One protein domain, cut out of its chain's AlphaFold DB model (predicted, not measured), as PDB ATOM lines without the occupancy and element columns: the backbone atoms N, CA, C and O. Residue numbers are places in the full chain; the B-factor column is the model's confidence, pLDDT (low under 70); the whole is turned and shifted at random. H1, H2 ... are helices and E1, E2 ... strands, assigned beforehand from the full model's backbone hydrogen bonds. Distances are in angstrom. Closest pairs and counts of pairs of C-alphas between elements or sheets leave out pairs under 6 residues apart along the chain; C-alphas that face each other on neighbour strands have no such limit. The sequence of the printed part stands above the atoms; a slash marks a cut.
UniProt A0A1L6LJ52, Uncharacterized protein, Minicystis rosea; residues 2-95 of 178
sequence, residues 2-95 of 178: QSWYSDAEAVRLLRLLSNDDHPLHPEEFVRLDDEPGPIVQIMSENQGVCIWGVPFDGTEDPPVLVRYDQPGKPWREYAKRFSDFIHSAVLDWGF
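What this domain is: This is residues 2 to 95 of the 178 residues of an uncharacterized protein of Minicystis rosea (UniProt A0A1L6LJ52). One strongly twisted, antiparallel sheet of five strands, E1 to E5, makes one end of the domain, and two helices, H2 and H3, make the other, meeting near their last residues as a V. H3 meets the sheet with its residues 82 to 88, near E4 and E5, while the short H1 lies before H2. You have 94 printed residues with three named helices and five named strands in the chain order H1, H2, E1, E2, E3, E4, E5, H3, and the class is mixed, helices and strands. The sheet's order is E1 - E2 - E3 - E4 - E5; the whole is compact, with a radius of gyration of the C-alphas of 12.4 A and spans of 34 by 29 by 24 A.

Where its parts are: Find C-alpha 2 at (148.961, 128.434, 156.524), where H1, residues 2 to 5, begins. H2, residues 8 to 17, follows and is 14.6 A long. Then look for E1 at residues 30 to 32, E2 at 39 to 44, 13.6 A long, and E3 at 50 to 55, 16.5 A long, from C-alpha 50 at (148.740, 131.670, 134.219). E4 is residues 64 to 68, 13.9 A long, and E5 is residues 76 to 79. H3, residues 82 to 94, runs 17.1 A to C-alpha 94 at (154.001, 146.911, 146.141).

How they stand to each other: Start in the sheet, a meander, each strand the antiparallel neighbour of the one before, with each pair a hairpin. Between E1 and E2, N 32 and O 39 are 2.8 A apart, within hydrogen-bond range; between E2 and E3 look at N 40 and O 54, 2.8 A, between E3 and E4 at N 65 and O 53, 2.8 A, and between E4 and E5 at N 66 and O 76, 2.8 A. Residues 22 to 23 pair antiparallel with residues 43 to 44 of E2. H3 is on one face of the sheet, making two layers, a helix over a sheet; it is over E5 at a height over the sheet of 10.0 A and stands up from the sheet at 58 degrees. The closest C-alphas of E4 and H3 are those of Val 64 and Phe 82, 5.7 A apart. H2 is not on the sheet; it touches H3, closest at the C-alphas of Leu 17 and Gly 94, 4.4 A, at a steep tilt of 55 degrees, the same way. H1 is close but not clearly touching H2, with the C-alphas of Trp 4 and Ala 10 closest at 6.4 A. In H2 every O i to N i+4 pair is within hydrogen-bond range, in H3 8 of 9 are, and H1 is too short for such a pair.

The domain as a whole: The two C-alphas farthest apart are those of Asp 33 and Phe 95, 35.1 A. The printed part has no cut, and its one long link is residues 18 to 29, from H2 to E1. The mean pLDDT of the printed part is 78.9; look for values under 70 at residues 2 to 6, 8 to 20 and 87 to 95.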
ATOM      1  N   GLN A   2     150.272 128.382 155.855       61.62
ATOM      2  CA  GLN A   2     148.961 128.434 156.524       61.62
ATOM      3  C   GLN A   2     148.762 129.669 157.421       61.62
ATOM      4  O   GLN A   2     147.680 130.246 157.431       61.62
ATOM      5  N   SER A   3     149.810 130.110 158.123       65.88
ATOM      6  CA  SER A   3     149.773 131.313 158.967       65.88
ATOM      7  C   SER A   3     149.582 132.611 158.175       65.88
ATOM      8  O   SER A   3     148.895 133.510 158.645       65.88
ATOM      9  N   TRP A   4     150.137 132.705 156.963       65.38
ATOM     10  CA  TRP A   4     149.993 133.887 156.105       65.38
ATOM     11  C   TRP A   4     148.555 134.037 155.611       65.38
ATOM     12  O   TRP A   4     147.934 135.080 155.753       65.38
ATOM     13  N   TYR A   5     147.994 132.944 155.100       65.81
ATOM     14  CA  TYR A   5     146.640 132.909 154.557       65.81
ATOM     15  C   TYR A   5     145.530 132.948 155.618       65.81
ATOM     16  O   TYR A   5     144.370 133.159 155.281       65.81
ATOM     17  N   SER A   6     145.869 132.761 156.896       68.81
ATOM     18  CA  SER A   6     144.927 132.960 158.003       68.81
ATOM     19  C   SER A   6     144.675 134.434 158.344       68.81
ATOM     20  O   SER A   6     143.784 134.725 159.140       68.81
ATOM     21  N   ASP A   7     145.432 135.358 157.742       71.88
ATOM     22  CA  ASP A   7     145.260 136.798 157.899       71.88
ATOM     23  C   ASP A   7     144.567 137.398 156.661       71.88
ATOM     24  O   ASP A   7     145.124 137.435 155.560       71.88
ATOM     25  N   ALA A   8     143.338 137.889 156.835       65.06
ATOM     26  CA  ALA A   8     142.568 138.522 155.762       65.06
ATOM     27  C   ALA A   8     143.269 139.768 155.185       65.06
ATOM     28  O   ALA A   8     143.093 140.094 154.009       65.06
ATOM     29  N   GLU A   9     144.093 140.446 155.988       69.50
ATOM     30  CA  GLU A   9     144.867 141.603 155.548       69.50
ATOM     31  C   GLU A   9     146.013 141.188 154.617       69.50
ATOM     32  O   GLU A   9     146.325 141.904 153.667       69.50
ATOM     33  N   ALA A  10     146.587 139.998 154.813       69.31
ATOM     34  CA  ALA A  10     147.661 139.475 153.977       69.31
ATOM     35  C   ALA A  10     147.190 139.160 152.546       69.31
ATOM     36  O   ALA A  10     147.868 139.509 151.578       69.31
ATOM     37  N   VAL A  11     145.997 138.570 152.393       67.50
ATOM     38  CA  VAL A  11     145.380 138.320 151.074       67.50
ATOM     39  C   VAL A  11     145.024 139.640 150.385       67.50
ATOM     40  O   VAL A  11     145.279 139.817 149.192       67.50
ATOM     41  N   ARG A  12     144.483 140.603 151.146       69.50
ATOM     42  CA  ARG A  12     144.159 141.944 150.642       69.50
ATOM     43  C   ARG A  12     145.402 142.682 150.144       69.50
ATOM     44  O   ARG A  12     145.348 143.296 149.079       69.50
ATOM     45  N   LEU A  13     146.500 142.631 150.899       67.31
ATOM     46  CA  LEU A  13     147.783 143.217 150.514       67.31
ATOM     47  C   LEU A  13     148.334 142.548 149.259       67.31
ATOM     48  O   LEU A  13     148.714 143.253 148.335       67.31
ATOM     49  N   LEU A  14     148.314 141.218 149.182       66.19
ATOM     50  CA  LEU A  14     148.808 140.511 148.004       66.19
ATOM     51  C   LEU A  14     148.063 140.953 146.740       66.19
ATOM     52  O   LEU A  14     148.706 141.363 145.785       66.19
ATOM     53  N   ARG A  15     146.726 141.004 146.788       66.06
ATOM     54  CA  ARG A  15     145.891 141.462 145.667       66.06
ATOM     55  C   ARG A  15     146.174 142.907 145.250       66.06
ATOM     56  O   ARG A  15     146.168 143.226 144.068       66.06
ATOM     57  N   LEU A  16     146.376 143.797 146.223       63.19
ATOM     58  CA  LEU A  16     146.660 145.210 145.957       63.19
ATOM     59  C   LEU A  16     147.998 145.391 145.238       63.19
ATOM     60  O   LEU A  16     148.153 146.306 144.433       63.19
ATOM     61  N   LEU A  17     148.968 144.550 145.580       64.31
ATOM     62  CA  LEU A  17     150.330 144.681 145.100       64.31
ATOM     63  C   LEU A  17     150.549 143.837 143.843       64.31
ATOM     64  O   LEU A  17     151.450 144.147 143.085       64.31
ATOM     65  N   SER A  18     149.691 142.864 143.535       59.59
ATOM     66  CA  SER A  18     149.890 141.903 142.450       59.59
ATOM     67  C   SER A  18     149.456 142.314 141.051       59.59
ATOM     68  O   SER A  18     149.119 141.453 140.247       59.59
ATOM     69  N   ASN A  19     149.462 143.610 140.732       63.31
ATOM     70  CA  ASN A  19     149.055 144.107 139.410       63.31
ATOM     71  C   ASN A  19     147.672 143.563 138.970       63.31
ATOM     72  O   ASN A  19     147.471 143.174 137.821       63.31
ATOM     73  N   ASP A  20     146.733 143.524 139.923       64.81
ATOM     74  CA  ASP A  20     145.388 142.947 139.804       64.81
ATOM     75  C   ASP A  20     145.312 141.414 139.641       64.81
ATOM     76  O   ASP A  20     144.227 140.898 139.368       64.81
ATOM     77  N   ASP A  21     146.399 140.659 139.844       71.81
ATOM     78  CA  ASP A  21     146.298 139.199 139.972       71.81
ATOM     79  C   ASP A  21     145.399 138.819 141.158       71.81
ATOM     80  O   ASP A  21     145.255 139.563 142.135       71.81
ATOM     81  N   HIS A  22     144.781 137.642 141.069       77.31
ATOM     82  CA  HIS A  22     143.765 137.179 142.011       77.31
ATOM     83  C   HIS A  22     144.356 136.097 142.919       77.31
ATOM     84  O   HIS A  22     144.271 134.908 142.587       77.31
ATOM     85  N   PRO A  23     144.987 136.460 144.054       80.31
ATOM     86  CA  PRO A  23     145.292 135.482 145.085       80.31
ATOM     87  C   PRO A  23     143.980 134.910 145.614       80.31
ATOM     88  O   PRO A  23     143.036 135.647 145.903       80.31
ATOM     89  N   LEU A  24     143.924 133.588 145.719       78.19
ATOM     90  CA  LEU A  24     142.732 132.881 146.160       78.19
ATOM     91  C   LEU A  24     142.620 132.962 147.680       78.19
ATOM     92  O   LEU A  24     143.609 132.807 148.399       78.19
ATOM     93  N   HIS A  25     141.413 133.165 148.194       76.56
ATOM     94  CA  HIS A  25     141.149 132.939 149.607       76.56
ATOM     95  C   HIS A  25     141.323 131.438 149.924       76.56
ATOM     96  O   HIS A  25     141.083 130.603 149.051       76.56
ATOM     97  N   PRO A  26     141.684 131.032 151.155       77.88
ATOM     98  CA  PRO A  26     141.875 129.610 151.478       77.88
ATOM     99  C   PRO A  26     140.662 128.720 151.206       77.88
ATOM    100  O   PRO A  26     140.807 127.538 150.914       77.88
ATOM    101  N   GLU A  27     139.460 129.289 151.287       80.00
ATOM    102  CA  GLU A  27     138.201 128.610 150.954       80.00
ATOM    103  C   GLU A  27     138.027 128.374 149.445       80.00
ATOM    104  O   GLU A  27     137.257 127.509 149.034       80.00
ATOM    105  N   GLU A  28     138.753 129.133 148.626       83.06
ATOM    106  CA  GLU A  28     138.761 129.067 147.165       83.06
ATOM    107  C   GLU A  28     139.912 128.200 146.636       83.06
ATOM    108  O   GLU A  28     140.039 128.016 145.427       83.06
ATOM    109  N   PHE A  29     140.758 127.657 147.519       88.69
ATOM    110  CA  PHE A  29     141.857 126.789 147.119       88.69
ATOM    111  C   PHE A  29     141.347 125.564 146.371       88.69
ATOM    112  O   PHE A  29     140.552 124.766 146.873       88.69
ATOM    113  N   VAL A  30     141.876 125.389 145.165       89.19
ATOM    114  CA  VAL A  30     141.570 124.245 144.318       89.19
ATOM    115  C   VAL A  30     142.731 123.272 144.386       89.19
ATOM    116  O   VAL A  30     143.877 123.626 144.106       89.19
ATOM    117  N   ARG A  31     142.435 122.023 144.743       91.81
ATOM    118  CA  ARG A  31     143.384 120.922 144.595       91.81
ATOM    119  C   ARG A  31     143.347 120.415 143.158       91.81
ATOM    120  O   ARG A  31     142.291 120.042 142.654       91.81
ATOM    121  N   LEU A  32     144.516 120.362 142.540       90.94
ATOM    122  CA  LEU A  32     144.746 119.899 141.183       90.94
ATOM    123  C   LEU A  32     145.613 118.640 141.249       90.94
ATOM    124  O   LEU A  32     146.753 118.690 141.708       90.94
ATOM    125  N   ASP A  33     145.075 117.498 140.826       88.81
ATOM    126  CA  ASP A  33     145.813 116.229 140.788       88.81
ATOM    127  C   ASP A  33     146.624 116.125 139.476       88.81
ATOM    128  O   ASP A  33     146.315 115.329 138.592       88.81
ATOM    129  N   ASP A  34     147.640 116.981 139.344       85.44
ATOM    130  CA  ASP A  34     148.541 117.065 138.185       85.44
ATOM    131  C   ASP A  34     149.924 116.444 138.468       85.44
ATOM    132  O   ASP A  34     150.277 116.182 139.611       85.44
ATOM    133  N   GLU A  35     150.750 116.239 137.437       84.31
ATOM    134  CA  GLU A  35     152.185 115.942 137.604       84.31
ATOM    135  C   GLU A  35     152.952 117.215 138.019       84.31
ATOM    136  O   GLU A  35     152.687 118.278 137.448       84.31
ATOM    137  N   PRO A  36     153.928 117.161 138.949       82.69
ATOM    138  CA  PRO A  36     154.581 115.968 139.513       82.69
ATOM    139  C   PRO A  36     153.875 115.351 140.740       82.69
ATOM    140  O   PRO A  36     154.412 114.454 141.386       82.69
ATOM    141  N   GLY A  37     152.709 115.867 141.114       89.50
ATOM    142  CA  GLY A  37     151.932 115.449 142.272       89.50
ATOM    143  C   GLY A  37     150.856 116.487 142.601       89.50
ATOM    144  O   GLY A  37     150.831 117.554 141.987       89.50
ATOM    145  N   PRO A  38     149.973 116.219 143.579       94.06
ATOM    146  CA  PRO A  38     148.867 117.117 143.891       94.06
ATOM    147  C   PRO A  38     149.350 118.543 144.189       94.06
ATOM    148  O   PRO A  38     150.192 118.742 145.066       94.06
ATOM    149  N   ILE A  39     148.802 119.526 143.479       94.56
ATOM    150  CA  ILE A  39     149.110 120.953 143.618       94.56
ATOM    151  C   ILE A  39     147.888 121.671 144.197       94.56
ATOM    152  O   ILE A  39     146.761 121.429 143.772       94.56
ATOM    153  N   VAL A  40     148.089 122.579 145.148       94.12
ATOM    154  CA  VAL A  40     147.058 123.532 145.579       94.12
ATOM    155  C   VAL A  40     147.246 124.824 144.805       94.12
ATOM    156  O   VAL A  40     148.291 125.459 144.928       94.12
ATOM    157  N   GLN A  41     146.245 125.222 144.023       94.00
ATOM    158  CA  GLN A  41     146.221 126.532 143.383       94.00
ATOM    159  C   GLN A  41     146.037 127.619 144.441       94.00
ATOM    160  O   GLN A  41     145.150 127.526 145.289       94.00
ATOM    161  N   ILE A  42     146.872 128.653 144.362       91.62
ATOM    162  CA  ILE A  42     146.904 129.758 145.329       91.62
ATOM    163  C   ILE A  42     146.676 131.125 144.688       91.62
ATOM    164  O   ILE A  42     146.362 132.080 145.391       91.62
ATOM    165  N   MET A  43     146.852 131.246 143.371       88.88
ATOM    166  CA  MET A  43     146.699 132.508 142.653       88.88
ATOM    167  C   MET A  43     146.398 132.248 141.178       88.88
ATOM    168  O   MET A  43     146.867 131.257 140.609       88.88
ATOM    169  N   SER A  44     145.643 133.146 140.557       87.00
ATOM    170  CA  SER A  44     145.441 133.202 139.106       87.00
ATOM    171  C   SER A  44     145.773 134.586 138.570       87.00
ATOM    172  O   SER A  44     145.484 135.590 139.222       87.00
ATOM    173  N   GLU A  45     146.358 134.632 137.378       83.31
ATOM    174  CA  GLU A  45     146.741 135.879 136.718       83.31
ATOM    175  C   GLU A  45     145.482 136.637 136.283       83.31
ATOM    176  O   GLU A  45     144.466 136.022 135.949       83.31
ATOM    177  N   ASN A  46     145.521 137.968 136.308       73.25
ATOM    178  CA  ASN A  46     144.354 138.813 136.044       73.25
ATOM    179  C   ASN A  46     143.677 138.558 134.679       73.25
ATOM    180  O   ASN A  46     142.456 138.653 134.560       73.25
ATOM    181  N   GLN A  47     144.446 138.220 133.643       72.38
ATOM    182  CA  GLN A  47     143.951 137.870 132.307       72.38
ATOM    183  C   GLN A  47     143.707 136.364 132.117       72.38
ATOM    184  O   GLN A  47     143.360 135.934 131.014       72.38
ATOM    185  N   GLY A  48     143.870 135.556 133.169       76.81
ATOM    186  CA  GLY A  48     143.674 134.108 133.131       76.81
ATOM    187  C   GLY A  48     144.708 133.381 132.273       76.81
ATOM    188  O   GLY A  48     144.418 132.321 131.726       76.81
ATOM    189  N   VAL A  49     145.906 133.948 132.086       78.75
ATOM    190  CA  VAL A  49     146.949 133.306 131.266       78.75
ATOM    191  C   VAL A  49     147.691 132.239 132.061       78.75
ATOM    192  O   VAL A  49     148.022 131.180 131.520       78.75
ATOM    193  N   CYS A  50     147.946 132.512 133.338       86.25
ATOM    194  CA  CYS A  50     148.740 131.670 134.219       86.25
ATOM    195  C   CYS A  50     148.035 131.428 135.553       86.25
ATOM    196  O   CYS A  50     147.284 132.269 136.046       86.25
ATOM    197  N   ILE A  51     148.350 130.292 136.164       90.88
ATOM    198  CA  ILE A  51     148.011 129.996 137.553       90.88
ATOM    199  C   ILE A  51     149.270 129.632 138.326       90.88
ATOM    200  O   ILE A  51     150.203 129.033 137.776       90.88
ATOM    201  N   TRP A  52     149.266 129.959 139.614       93.12
ATOM    202  CA  TRP A  52     150.304 129.564 140.554       93.12
ATOM    203  C   TRP A  52     149.752 128.585 141.571       93.12
ATOM    204  O   TRP A  52     148.604 128.686 142.019       93.12
ATOM    205  N   GLY A  53     150.600 127.648 141.963       94.00
ATOM    206  CA  GLY A  53     150.264 126.632 142.938       94.00
ATOM    207  C   GLY A  53     151.461 126.214 143.767       94.00
ATOM    208  O   GLY A  53     152.602 126.557 143.464       94.00
ATOM    209  N   VAL A  54     151.195 125.459 144.823       95.25
ATOM    210  CA  VAL A  54     152.220 124.842 145.667       95.25
ATOM    211  C   VAL A  54     151.982 123.336 145.770       95.25
ATOM    212  O   VAL A  54     150.823 122.913 145.771       95.25
ATOM    213  N   PRO A  55     153.034 122.509 145.880       95.62
ATOM    214  CA  PRO A  55     152.882 121.095 146.204       95.62
ATOM    215  C   PRO A  55     152.061 120.864 147.480       95.62
ATOM    216  O   PRO A  55     152.272 121.517 148.502       95.62
ATOM    217  N   PHE A  56     151.136 119.905 147.435       92.38
ATOM    218  CA  PHE A  56     150.343 119.462 148.582       92.38
ATOM    219  C   PHE A  56     150.998 118.263 149.278       92.38
ATOM    220  O   PHE A  56     150.417 117.183 149.394       92.38
ATOM    221  N   ASP A  57     152.240 118.447 149.713       91.12
ATOM    222  CA  ASP A  57     153.061 117.403 150.338       91.12
ATOM    223  C   ASP A  57     153.306 117.632 151.842       91.12
ATOM    224  O   ASP A  57     153.941 116.812 152.505       91.12
ATOM    225  N   GLY A  58     152.762 118.721 152.398       87.81
ATOM    226  CA  GLY A  58     152.919 119.093 153.803       87.81
ATOM    227  C   GLY A  58     154.196 119.879 154.112       87.81
ATOM    228  O   GLY A  58     154.451 120.164 155.283       87.81
ATOM    229  N   THR A  59     154.981 120.258 153.100       91.81
ATOM    230  CA  THR A  59     156.134 121.148 153.277       91.81
ATOM    231  C   THR A  59     155.678 122.509 153.810       91.81
ATOM    232  O   THR A  59     154.719 123.100 153.319       91.81
ATOM    233  N   GLU A  60     156.355 123.020 154.840       88.88
ATOM    234  CA  GLU A  60     155.958 124.255 155.539       88.88
ATOM    235  C   GLU A  60     156.130 125.522 154.677       88.88
ATOM    236  O   GLU A  60     155.291 126.437 154.698       88.88
ATOM    237  N   ASP A  61     157.214 125.540 153.900       88.88
ATOM    238  CA  ASP A  61     157.612 126.610 152.984       88.88
ATOM    239  C   ASP A  61     157.906 126.018 151.590       88.88
ATOM    240  O   ASP A  61     159.067 125.903 151.189       88.88
ATOM    241  N   PRO A  62     156.863 125.528 150.892       94.12
ATOM    242  CA  PRO A  62     157.010 124.771 149.651       94.12
ATOM    243  C   PRO A  62     157.469 125.672 148.496       94.12
ATOM    244  O   PRO A  62     157.263 126.884 148.559       94.12
ATOM    245  N   PRO A  63     158.026 125.120 147.404       92.75
ATOM    246  CA  PRO A  63     158.229 125.896 146.189       92.75
ATOM    247  C   PRO A  63     156.887 126.370 145.620       92.75
ATOM    248  O   PRO A  63     155.857 125.705 145.761       92.75
ATOM    249  N   VAL A  64     156.909 127.509 144.933       89.69
ATOM    250  CA  VAL A  64     155.777 127.983 144.134       89.69
ATOM    251  C   VAL A  64     156.014 127.569 142.700       89.69
ATOM    252  O   VAL A  64     157.073 127.831 142.130       89.69
ATOM    253  N   LEU A  65     155.017 126.923 142.115       92.31
ATOM    254  CA  LEU A  65     155.002 126.509 140.727       92.31
ATOM    255  C   LEU A  65     154.067 127.420 139.932       92.31
ATOM    256  O   LEU A  65     153.075 127.915 140.460       92.31
ATOM    257  N   VAL A  66     154.359 127.593 138.649       90.94
ATOM    258  CA  VAL A  66     153.514 128.306 137.689       90.94
ATOM    259  C   VAL A  66     153.258 127.431 136.469       90.94
ATOM    260  O   VAL A  66     154.126 126.665 136.040       90.94
ATOM    261  N   ARG A  67     152.075 127.563 135.880       89.00
ATOM    262  CA  ARG A  67     151.791 127.059 134.534       89.00
ATOM    263  C   ARG A  67     150.794 127.951 133.815       89.00
ATOM    264  O   ARG A  67     150.103 128.748 134.441       89.00
ATOM    265  N   TYR A  68     150.675 127.744 132.508       86.00
ATOM    266  CA  TYR A  68     149.558 128.283 131.740       86.00
ATOM    267  C   TYR A  68     148.233 127.675 132.214       86.00
ATOM    268  O   TYR A  68     148.178 126.468 132.467       86.00
ATOM    269  N   ASP A  69     147.174 128.483 132.261       87.38
ATOM    270  CA  ASP A  69     145.816 128.053 132.621       87.38
ATOM    271  C   ASP A  69     145.142 127.286 131.467       87.38
ATOM    272  O   ASP A  69     144.182 127.717 130.828       87.38
ATOM    273  N   GLN A  70     145.749 126.158 131.096       83.62
ATOM    274  CA  GLN A  70     145.279 125.258 130.050       83.62
ATOM    275  C   GLN A  70     145.559 123.808 130.466       83.62
ATOM    276  O   GLN A  70     146.664 123.509 130.937       83.62
ATOM    277  N   PRO A  71     144.615 122.876 130.241       78.44
ATOM    278  CA  PRO A  71     144.822 121.466 130.548       78.44
ATOM    279  C   PRO A  71     146.098 120.898 129.906       78.44
ATOM    280  O   PRO A  71     146.388 121.145 128.734       78.44
ATOM    281  N   GLY A  72     146.854 120.109 130.676       81.75
ATOM    282  CA  GLY A  72     148.041 119.393 130.197       81.75
ATOM    283  C   GLY A  72     149.317 120.233 130.057       81.75
ATOM    284  O   GLY A  72     150.323 119.723 129.562       81.75
ATOM    285  N   LYS A  73     149.317 121.506 130.474       87.44
ATOM    286  CA  LYS A  73     150.543 122.316 130.511       87.44
ATOM    287  C   LYS A  73     151.397 121.952 131.729       87.44
ATOM    288  O   LYS A  73     150.848 121.800 132.823       87.44
ATOM    289  N   PRO A  74     152.725 121.819 131.554       88.44
ATOM    290  CA  PRO A  74     153.599 121.417 132.643       88.44
ATOM    291  C   PRO A  74     153.729 122.543 133.667       88.44
ATOM    292  O   PRO A  74     153.862 123.714 133.302       88.44
ATOM    293  N   TRP A  75     153.747 122.160 134.938       91.06
ATOM    294  CA  TRP A  75     154.175 123.030 136.023       91.06
ATOM    295  C   TRP A  75     155.676 123.301 135.924       91.06
ATOM    296  O   TRP A  75     156.466 122.420 135.578       91.06
ATOM    297  N   ARG A  76     156.070 124.535 136.220       87.38
ATOM    298  CA  ARG A  76     157.467 124.967 136.287       87.38
ATOM    299  C   ARG A  76     157.705 125.656 137.619       87.38
ATOM    300  O   ARG A  76     156.819 126.351 138.107       87.38
ATOM    301  N   GLU A  77     158.886 125.478 138.198       91.44
ATOM    302  CA  GLU A  77     159.275 126.220 139.399       91.44
ATOM    303  C   GLU A  77     159.302 127.724 139.093       91.44
ATOM    304  O   GLU A  77     159.949 128.160 138.142       91.44
ATOM    305  N   TYR A  78     158.557 128.495 139.883       82.12
ATOM    306  CA  TYR A  78     158.527 129.956 139.856       82.12
ATOM    307  C   TYR A  78     159.381 130.535 140.987       82.12
ATOM    308  O   TYR A  78     160.169 131.449 140.768       82.12
ATOM    309  N   ALA A  79     159.258 129.965 142.188       83.50
ATOM    310  CA  ALA A  79     160.083 130.304 143.339       83.50
ATOM    311  C   ALA A  79     160.429 129.041 144.130       83.50
ATOM    312  O   ALA A  79     159.609 128.133 144.258       83.50
ATOM    313  N   LYS A  80     161.629 129.005 144.718       83.38
ATOM    314  CA  LYS A  80     162.097 127.869 145.531       83.38
ATOM    315  C   LYS A  80     161.362 127.734 146.862       83.38
ATOM    316  O   LYS A  80     161.364 126.653 147.443       83.38
ATOM    317  N   ARG A  81     160.774 128.830 147.345       83.25
ATOM    318  CA  ARG A  81     160.021 128.914 148.598       83.25
ATOM    319  C   ARG A  81     158.804 129.807 148.427       83.25
ATOM    320  O   ARG A  81     158.824 130.775 147.666       83.25
ATOM    321  N   PHE A  82     157.769 129.512 149.196       85.06
ATOM    322  CA  PHE A  82     156.553 130.300 149.261       85.06
ATOM    323  C   PHE A  82     156.827 131.658 149.908       85.06
ATOM    324  O   PHE A  82     156.313 132.673 149.451       85.06
ATOM    325  N   SER A  83     157.679 131.692 150.932       80.88
ATOM    326  CA  SER A  83     158.151 132.932 151.543       80.88
ATOM    327  C   SER A  83     158.840 133.851 150.530       80.88
ATOM    328  O   SER A  83     158.461 135.015 150.445       80.88
ATOM    329  N   ASP A  84     159.765 133.331 149.714       78.06
ATOM    330  CA  ASP A  84     160.442 134.094 148.652       78.06
ATOM    331  C   ASP A  84     159.421 134.689 147.664       78.06
ATOM    332  O   ASP A  84     159.485 135.871 147.340       78.06
ATOM    333  N   PHE A  85     158.421 133.899 147.255       81.06
ATOM    334  CA  PHE A  85     157.328 134.367 146.398       81.06
ATOM    335  C   PHE A  85     156.520 135.509 147.030       81.06
ATOM    336  O   PHE A  85     156.272 136.515 146.370       81.06
ATOM    337  N   ILE A  86     156.128 135.384 148.301       76.38
ATOM    338  CA  ILE A  86     155.395 136.439 149.017       76.38
ATOM    339  C   ILE A  86     156.263 137.685 149.189       76.38
ATOM    340  O   ILE A  86     155.776 138.795 148.990       76.38
ATOM    341  N   HIS A  87     157.543 137.516 149.523       67.69
ATOM    342  CA  HIS A  87     158.486 138.621 149.617       67.69
ATOM    343  C   HIS A  87     158.593 139.366 148.286       67.69
ATOM    344  O   HIS A  87     158.454 140.583 148.296       67.69
ATOM    345  N   SER A  88     158.748 138.671 147.156       65.25
ATOM    346  CA  SER A  88     158.733 139.307 145.834       65.25
ATOM    347  C   SER A  88     157.380 139.950 145.525       65.25
ATOM    348  O   SER A  88     157.326 141.125 145.197       65.25
ATOM    349  N   ALA A  89     156.254 139.266 145.707       65.75
ATOM    350  CA  ALA A  89     154.954 139.855 145.385       65.75
ATOM    351  C   ALA A  89     154.623 141.095 146.247       65.75
ATOM    352  O   ALA A  89     154.012 142.046 145.770       65.75
ATOM    353  N   VAL A  90     155.054 141.132 147.509       54.28
ATOM    354  CA  VAL A  90     154.830 142.278 148.405       54.28
ATOM    355  C   VAL A  90     155.866 143.391 148.186       54.28
ATOM    356  O   VAL A  90     155.498 144.566 148.166       54.28
ATOM    357  N   LEU A  91     157.149 143.052 148.021       50.16
ATOM    358  CA  LEU A  91     158.251 144.020 147.924       50.16
ATOM    359  C   LEU A  91     158.569 144.426 146.483       50.16
ATOM    360  O   LEU A  91     158.742 145.612 146.229       50.16
ATOM    361  N   ASP A  92     158.610 143.495 145.532       47.94
ATOM    362  CA  ASP A  92     158.856 143.846 144.129       47.94
ATOM    363  C   ASP A  92     157.652 144.503 143.493       47.94
ATOM    364  O   ASP A  92     157.853 145.287 142.572       47.94
ATOM    365  N   TRP A  93     156.419 144.191 143.912       53.28
ATOM    366  CA  TRP A  93     155.232 144.709 143.227       53.28
ATOM    367  C   TRP A  93     154.567 145.879 143.961       53.28
ATOM    368  O   TRP A  93     154.146 146.843 143.317       53.28
ATOM    369  N   GLY A  94     154.589 145.870 145.296       38.84
ATOM    370  CA  GLY A  94     154.001 146.911 146.141       38.84
ATOM    371  C   GLY A  94     154.917 148.041 146.584       38.84
ATOM    372  O   GLY A  94     154.450 149.078 147.059       38.84
ATOM    373  N   PHE A  95     156.218 147.863 146.415       35.41
ATOM    374  CA  PHE A  95     157.206 148.877 146.712       35.41
ATOM    375  C   PHE A  95     157.825 149.333 145.386       35.41
ATOM    376  O   PHE A  95     158.495 148.548 144.718       35.41
TER     377      PHE A  95